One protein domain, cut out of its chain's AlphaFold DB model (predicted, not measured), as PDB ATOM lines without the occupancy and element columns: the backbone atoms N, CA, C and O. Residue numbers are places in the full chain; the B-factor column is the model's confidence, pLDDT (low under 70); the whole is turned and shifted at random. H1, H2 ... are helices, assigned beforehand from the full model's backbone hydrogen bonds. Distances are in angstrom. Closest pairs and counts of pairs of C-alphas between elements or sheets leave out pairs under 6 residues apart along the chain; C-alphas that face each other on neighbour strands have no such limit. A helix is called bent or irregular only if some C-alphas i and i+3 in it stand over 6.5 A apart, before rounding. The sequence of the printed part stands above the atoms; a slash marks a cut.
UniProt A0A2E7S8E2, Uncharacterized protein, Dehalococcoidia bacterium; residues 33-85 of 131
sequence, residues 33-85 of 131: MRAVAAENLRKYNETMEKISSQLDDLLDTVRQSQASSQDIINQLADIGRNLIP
ATOM      1  N   MET A  33     -63.362 -31.012  12.205       49.38
ATOM      2  CA  MET A  33     -62.481 -31.033  11.047       49.38
ATOM      3  C   MET A  33     -61.010 -31.210  11.449       49.38
ATOM      4  O   MET A  33     -60.222 -31.693  10.638       49.38
ATOM      5  N   ARG A  34     -60.625 -30.903  12.701       49.25
ATOM      6  CA  ARG A  34     -59.272 -31.188  13.210       49.25
ATOM      7  C   ARG A  34     -59.056 -32.684  13.397       49.25
ATOM      8  O   ARG A  34     -58.014 -33.192  12.989       49.25
ATOM      9  N   ALA A  35     -60.033 -33.383  13.969       52.44
ATOM     10  CA  ALA A  35     -59.987 -34.835  14.117       52.44
ATOM     11  C   ALA A  35     -59.956 -35.533  12.747       52.44
ATOM     12  O   ALA A  35     -59.165 -36.451  12.543       52.44
ATOM     13  N   VAL A  36     -60.742 -35.043  11.781       50.00
ATOM     14  CA  VAL A  36     -60.739 -35.553  10.398       50.00
ATOM     15  C   VAL A  36     -59.374 -35.357   9.730       50.00
ATOM     16  O   VAL A  36     -58.833 -36.299   9.150       50.00
ATOM     17  N   ALA A  37     -58.781 -34.165   9.834       49.00
ATOM     18  CA  ALA A  37     -57.468 -33.884   9.256       49.00
ATOM     19  C   ALA A  37     -56.350 -34.730   9.894       49.00
ATOM     20  O   ALA A  37     -55.502 -35.265   9.177       49.00
ATOM     21  N   ALA A  38     -56.365 -34.891  11.221       54.31
ATOM     22  CA  ALA A  38     -55.399 -35.723  11.939       54.31
ATOM     23  C   ALA A  38     -55.494 -37.201  11.526       54.31
ATOM     24  O   ALA A  38     -54.474 -37.846  11.283       54.31
ATOM     25  N   GLU A  39     -56.712 -37.724  11.382       56.69
ATOM     26  CA  GLU A  39     -56.946 -39.099  10.949       56.69
ATOM     27  C   GLU A  39     -56.519 -39.334   9.492       56.69
ATOM     28  O   GLU A  39     -55.924 -40.365   9.171       56.69
ATOM     29  N   ASN A  40     -56.759 -38.364   8.607       55.53
ATOM     30  CA  ASN A  40     -56.296 -38.431   7.221       55.53
ATOM     31  C   ASN A  40     -54.764 -38.433   7.132       55.53
ATOM     32  O   ASN A  40     -54.197 -39.223   6.376       55.53
ATOM     33  N   LEU A  41     -54.091 -37.603   7.937       56.38
ATOM     34  CA  LEU A  41     -52.631 -37.590   8.020       56.38
ATOM     35  C   LEU A  41     -52.082 -38.925   8.542       56.38
ATOM     36  O   LEU A  41     -51.118 -39.447   7.986       56.38
ATOM     37  N   ARG A  42     -52.717 -39.514   9.565       71.38
ATOM     38  CA  ARG A  42     -52.339 -40.835  10.089       71.38
ATOM     39  C   ARG A  42     -52.428 -41.910   9.004       71.38
ATOM     40  O   ARG A  42     -51.451 -42.611   8.763       71.38
ATOM     41  N   LYS A  43     -53.565 -41.998   8.302       65.62
ATOM     42  CA  LYS A  43     -53.771 -42.958   7.199       65.62
ATOM     43  C   LYS A  43     -52.773 -42.771   6.061       65.62
ATOM     44  O   LYS A  43     -52.329 -43.756   5.472       65.62
ATOM     45  N   TYR A  44     -52.433 -41.523   5.740       65.81
ATOM     46  CA  TYR A  44     -51.411 -41.221   4.743       65.81
ATOM     47  C   TYR A  44     -50.047 -41.773   5.170       65.81
ATOM     48  O   TYR A  44     -49.445 -42.533   4.416       65.81
ATOM     49  N   ASN A  45     -49.605 -41.473   6.395       71.56
ATOM     50  CA  ASN A  45     -48.327 -41.961   6.913       71.56
ATOM     51  C   ASN A  45     -48.269 -43.497   6.927       71.56
ATOM     52  O   ASN A  45     -47.313 -44.069   6.418       71.56
ATOM     53  N   GLU A  46     -49.327 -44.167   7.388       77.50
ATOM     54  CA  GLU A  46     -49.417 -45.637   7.371       77.50
ATOM     55  C   GLU A  46     -49.359 -46.224   5.957       77.50
ATOM     56  O   GLU A  46     -48.823 -47.310   5.743       77.50
ATOM     57  N   THR A  47     -49.924 -45.523   4.976       75.25
ATOM     58  CA  THR A  47     -49.864 -45.942   3.571       75.25
ATOM     59  C   THR A  47     -48.446 -45.787   3.025       75.25
ATOM     60  O   THR A  47     -47.956 -46.688   2.348       75.25
ATOM     61  N   MET A  48     -47.767 -44.690   3.363       78.06
ATOM     62  CA  MET A  48     -46.373 -44.452   2.981       78.06
ATOM     63  C   MET A  48     -45.414 -45.465   3.613       78.06
ATOM     64  O   MET A  48     -44.535 -45.972   2.922       78.06
ATOM     65  N   GLU A  49     -45.606 -45.810   4.887       86.06
ATOM     66  CA  GLU A  49     -44.828 -46.851   5.570       86.06
ATOM     67  C   GLU A  49     -45.009 -48.216   4.897       86.06
ATOM     68  O   GLU A  49     -44.023 -48.880   4.583       86.06
ATOM     69  N   LYS A  50     -46.252 -48.604   4.579       86.69
ATOM     70  CA  LYS A  50     -46.533 -49.854   3.852       86.69
ATOM     71  C   LYS A  50     -45.861 -49.893   2.485       86.69
ATOM     72  O   LYS A  50     -45.281 -50.912   2.129       86.69
ATOM     73  N   ILE A  51     -45.929 -48.796   1.731       87.38
ATOM     74  CA  ILE A  51     -45.279 -48.693   0.419       87.38
ATOM     75  C   ILE A  51     -43.759 -48.809   0.563       87.38
ATOM     76  O   ILE A  51     -43.131 -49.494  -0.239       87.38
ATOM     77  N   SER A  52     -43.173 -48.193   1.593       89.94
ATOM     78  CA  SER A  52     -41.742 -48.326   1.879       89.94
ATOM     79  C   SER A  52     -41.360 -49.785   2.121       89.94
ATOM     80  O   SER A  52     -40.457 -50.284   1.460       89.94
ATOM     81  N   SER A  53     -42.090 -50.493   2.988       94.00
ATOM     82  CA  SER A  53     -41.850 -51.918   3.244       94.00
ATOM     83  C   SER A  53     -41.990 -52.776   1.984       94.00
ATOM     84  O   SER A  53     -41.143 -53.620   1.724       94.00
ATOM     85  N   GLN A  54     -43.004 -52.520   1.151       93.00
ATOM     86  CA  GLN A  54     -43.182 -53.233  -0.120       93.00
ATOM     87  C   GLN A  54     -42.017 -53.015  -1.096       93.00
ATOM     88  O   GLN A  54     -41.654 -53.927  -1.837       93.00
ATOM     89  N   LEU A  55     -41.435 -51.813  -1.119       93.94
ATOM     90  CA  LEU A  55     -40.274 -51.509  -1.954       93.94
ATOM     91  C   LEU A  55     -39.001 -52.185  -1.435       93.94
ATOM     92  O   LEU A  55     -38.212 -52.666  -2.251       93.94
ATOM     93  N   ASP A  56     -38.817 -52.251  -0.117       95.56
ATOM     94  CA  ASP A  56     -37.693 -52.957   0.504       95.56
ATOM     95  C   ASP A  56     -37.766 -54.469   0.226       95.56
ATOM     96  O   ASP A  56     -36.789 -55.058  -0.245       95.56
ATOM     97  N   ASP A  57     -38.944 -55.078   0.392       93.56
ATOM     98  CA  ASP A  57     -39.181 -56.497   0.085       93.56
ATOM     99  C   ASP A  57     -38.922 -56.812  -1.398       93.56
ATOM    100  O   ASP A  57     -38.300 -57.823  -1.753       93.56
ATOM    101  N   LEU A  58     -39.365 -55.921  -2.292       93.44
ATOM    102  CA  LEU A  58     -39.106 -56.051  -3.721       93.44
ATOM    103  C   LEU A  58     -37.605 -55.955  -4.013       93.44
ATOM    104  O   LEU A  58     -37.074 -56.781  -4.754       93.44
ATOM    105  N   LEU A  59     -36.902 -54.987  -3.421       93.81
ATOM    106  CA  LEU A  59     -35.460 -54.828  -3.593       93.81
ATOM    107  C   LEU A  59     -34.698 -56.088  -3.161       93.81
ATOM    108  O   LEU A  59     -33.786 -56.527  -3.869       93.81
ATOM    109  N   ASP A  60     -35.081 -56.691  -2.040       94.19
ATOM    110  CA  ASP A  60     -34.471 -57.930  -1.568       94.19
ATOM    111  C   ASP A  60     -34.785 -59.115  -2.487       94.19
ATOM    112  O   ASP A  60     -33.884 -59.895  -2.807       94.19
ATOM    113  N   THR A  61     -36.004 -59.192  -3.025       91.25
ATOM    114  CA  THR A  61     -36.375 -60.179  -4.053       91.25
ATOM    115  C   THR A  61     -35.507 -60.043  -5.311       91.25
ATOM    116  O   THR A  61     -35.026 -61.046  -5.853       91.25
ATOM    117  N   VAL A  62     -35.247 -58.806  -5.759       91.81
ATOM    118  CA  VAL A  62     -34.354 -58.523  -6.897       91.81
ATOM    119  C   VAL A  62     -32.922 -58.954  -6.591       91.81
ATOM    120  O   VAL A  62     -32.297 -59.634  -7.405       91.81
ATOM    121  N   ARG A  63     -32.395 -58.604  -5.412       92.56
ATOM    122  CA  ARG A  63     -31.031 -58.977  -4.991       92.56
ATOM    123  C   ARG A  63     -30.836 -60.487  -4.929       92.56
ATOM    124  O   ARG A  63     -29.771 -60.978  -5.292       92.56
ATOM    125  N   GLN A  64     -31.861 -61.218  -4.501       93.12
ATOM    126  CA  GLN A  64     -31.840 -62.677  -4.419       93.12
ATOM    127  C   GLN A  64     -32.118 -63.358  -5.769       93.12
ATOM    128  O   GLN A  64     -32.073 -64.584  -5.846       93.12
ATOM    129  N   SER A  65     -32.376 -62.589  -6.839       86.38
ATOM    130  CA  SER A  65     -32.748 -63.100  -8.168       86.38
ATOM    131  C   SER A  65     -33.946 -64.063  -8.126       86.38
ATOM    132  O   SER A  65     -34.012 -65.022  -8.891       86.38
ATOM    133  N   GLN A  66     -34.889 -63.817  -7.211       86.50
ATOM    134  CA  GLN A  66     -36.044 -64.689  -6.954       86.50
ATOM    135  C   GLN A  66     -37.282 -64.350  -7.794       86.50
ATOM    136  O   GLN A  66     -38.297 -65.034  -7.691       86.50
ATOM    137  N   ALA A  67     -37.213 -63.318  -8.635       85.50
ATOM    138  CA  ALA A  67     -38.310 -62.885  -9.492       85.50
ATOM    139  C   ALA A  67     -37.817 -62.574 -10.906       85.50
ATOM    140  O   ALA A  67     -36.684 -62.124 -11.102       85.50
ATOM    141  N   SER A  68     -38.678 -62.797 -11.900       91.94
ATOM    142  CA  SER A  68     -38.391 -62.380 -13.270       91.94
ATOM    143  C   SER A  68     -38.507 -60.859 -13.415       91.94
ATOM    144  O   SER A  68     -39.211 -60.194 -12.652       91.94
ATOM    145  N   SER A  69     -37.880 -60.291 -14.449       90.19
ATOM    146  CA  SER A  69     -38.017 -58.860 -14.761       90.19
ATOM    147  C   SER A  69     -39.477 -58.432 -14.948       90.19
ATOM    148  O   SER A  69     -39.829 -57.307 -14.604       90.19
ATOM    149  N   GLN A  70     -40.337 -59.318 -15.465       92.00
ATOM    150  CA  GLN A  70     -41.756 -59.015 -15.651       92.00
ATOM    151  C   GLN A  70     -42.508 -58.961 -14.316       92.00
ATOM    152  O   GLN A  70     -43.338 -58.075 -14.125       92.00
ATOM    153  N   ASP A  71     -42.192 -59.859 -13.383       90.00
ATOM    154  CA  ASP A  71     -42.803 -59.863 -12.050       90.00
ATOM    155  C   ASP A  71     -42.429 -58.598 -11.274       90.00
ATOM    156  O   ASP A  71     -43.288 -57.985 -10.642       90.00
ATOM    157  N   ILE A  72     -41.175 -58.150 -11.398       92.06
ATOM    158  CA  ILE A  72     -40.692 -56.896 -10.803       92.06
ATOM    159  C   ILE A  72     -41.467 -55.698 -11.365       92.06
ATOM    160  O   ILE A  72     -41.932 -54.849 -10.606       92.06
ATOM    161  N   ILE A  73     -41.642 -55.629 -12.689       92.75
ATOM    162  CA  ILE A  73     -42.404 -54.550 -13.339       92.75
ATOM    163  C   ILE A  73     -43.864 -54.553 -12.873       92.75
ATOM    164  O   ILE A  73     -44.411 -53.490 -12.579       92.75
ATOM    165  N   ASN A  74     -44.488 -55.729 -12.772       91.94
ATOM    166  CA  ASN A  74     -45.870 -55.852 -12.313       91.94
ATOM    167  C   ASN A  74     -46.021 -55.371 -10.862       91.94
ATOM    168  O   ASN A  74     -46.904 -54.561 -10.581       91.94
ATOM    169  N   GLN A  75     -45.116 -55.784  -9.969       90.38
ATOM    170  CA  GLN A  75     -45.123 -55.350  -8.569       90.38
ATOM    171  C   GLN A  75     -44.873 -53.842  -8.430       90.38
ATOM    172  O   GLN A  75     -45.566 -53.174  -7.665       90.38
ATOM    173  N   LEU A  76     -43.957 -53.264  -9.216       91.12
ATOM    174  CA  LEU A  76     -43.767 -51.809  -9.263       91.12
ATOM    175  C   LEU A  76     -45.022 -51.079  -9.748       91.12
ATOM    176  O   LEU A  76     -45.359 -50.025  -9.213       91.12
ATOM    177  N   ALA A  77     -45.726 -51.623 -10.741       87.88
ATOM    178  CA  ALA A  77     -46.973 -51.045 -11.228       87.88
ATOM    179  C   ALA A  77     -48.102 -51.134 -10.186       87.88
ATOM    180  O   ALA A  77     -48.916 -50.214 -10.088       87.88
ATOM    181  N   ASP A  78     -48.157 -52.211  -9.398       86.56
ATOM    182  CA  ASP A  78     -49.077 -52.350  -8.263       86.56
ATOM    183  C   ASP A  78     -48.772 -51.328  -7.157       86.56
ATOM    184  O   ASP A  78     -49.669 -50.604  -6.722       86.56
ATOM    185  N   ILE A  79     -47.504 -51.200  -6.749       87.00
ATOM    186  CA  ILE A  79     -47.068 -50.195  -5.766       87.00
ATOM    187  C   ILE A  79     -47.365 -48.781  -6.285       87.00
ATOM    188  O   ILE A  79     -47.929 -47.951  -5.572       87.00
ATOM    189  N   GLY A  80     -47.055 -48.520  -7.557       76.19
ATOM    190  CA  GLY A  80     -47.316 -47.248  -8.222       76.19
ATOM    191  C   GLY A  80     -48.796 -46.869  -8.230       76.19
ATOM    192  O   GLY A  80     -49.124 -45.708  -8.003       76.19
ATOM    193  N   ARG A  81     -49.707 -47.837  -8.397       76.38
ATOM    194  CA  ARG A  81     -51.157 -47.595  -8.296       76.38
ATOM    195  C   ARG A  81     -51.587 -47.109  -6.912       76.38
ATOM    196  O   ARG A  81     -52.490 -46.281  -6.832       76.38
ATOM    197  N   ASN A  82     -50.924 -47.554  -5.845       69.12
ATOM    198  CA  ASN A  82     -51.197 -47.086  -4.481       69.12
ATOM    199  C   ASN A  82     -50.670 -45.668  -4.209       69.12
ATOM    200  O   ASN A  82     -51.129 -45.017  -3.273       69.12
ATOM    201  N   LEU A  83     -49.739 -45.183  -5.039       65.75
ATOM    202  CA  LEU A  83     -49.235 -43.807  -5.016       65.75
ATOM    203  C   LEU A  83     -50.086 -42.844  -5.850       65.75
ATOM    204  O   LEU A  83     -49.932 -41.630  -5.711       65.75
ATOM    205  N   ILE A  84     -50.976 -43.353  -6.713       62.00
ATOM    206  CA  ILE A  84     -51.893 -42.502  -7.469       62.00
ATOM    207  C   ILE A  84     -52.812 -41.810  -6.459       62.00
ATOM    208  O   ILE A  84     -53.528 -42.491  -5.716       62.00
ATOM    209  N   PRO A  85     -52.825 -40.467  -6.419       49.00
ATOM    210  CA  PRO A  85     -53.699 -39.748  -5.517       49.00
ATOM    211  C   PRO A  85     -55.146 -40.142  -5.808       49.00
ATOM    212  O   PRO A  85     -55.654 -39.918  -6.911       49.00
TER     213      PRO A  85
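This is residues 33 to 85 of the 131 residues of an uncharacterized protein of Dehalococcoidia bacterium (UniProt A0A2E7S8E2). A helical hairpin with arms of unequal length: the long helix H1 runs the length of the model, and after a tight turn the shorter H2 folds back beside its later part, nearly antiparallel to it. The first stretch of H1, residues 33 to 46, sticks out past H2 and stands free. The printed part has 53 residues with two named helices, H1 then H2, and no named strand; its class is all helix. It is only just loose, close to extended, with a radius of gyration of the C-alphas of 14.5 A, and its outline is a rod spanning 47 by 17 by 7 A.

H1, residues 33 to 63, touches H2, residues 69 to 83, with 7 pairs of C-alphas within 8 A. H1 touches H2 with residues 51 to 62 alone. The closest C-alphas of the two helices are those of Ile 51 and Ile 79, 6.6 A apart. Their lines stand at a shallow tilt of 8 degrees and they run opposite ways, forming a helical hairpin. The centres of H1 and H2 are 15.6 A apart. In both H1 and H2 every O i to N i+4 pair is within hydrogen-bond range.

H1 begins at C-alpha 33, at (-62.481, -31.033, 11.047), and ends at C-alpha 63, at (-31.031, -58.977, -4.991), 45.0 A from first to last C-alpha. A tight link of 5 residues leads to H2, which measures 21.2 A from first to last C-alpha and ends at C-alpha 83, at (-49.235, -43.807, -5.016). Neither helix is bent.

The two C-alphas farthest apart are those of Met 33 and Ser 65, at 47.8 A. Without residues 33 to 46, the body spans 31 by 18 by 7 A. The printed part has no cut. The mean pLDDT of the printed part is 79.0, with values under 70 at residues 33 to 41, 43 to 44 and 82 to 85.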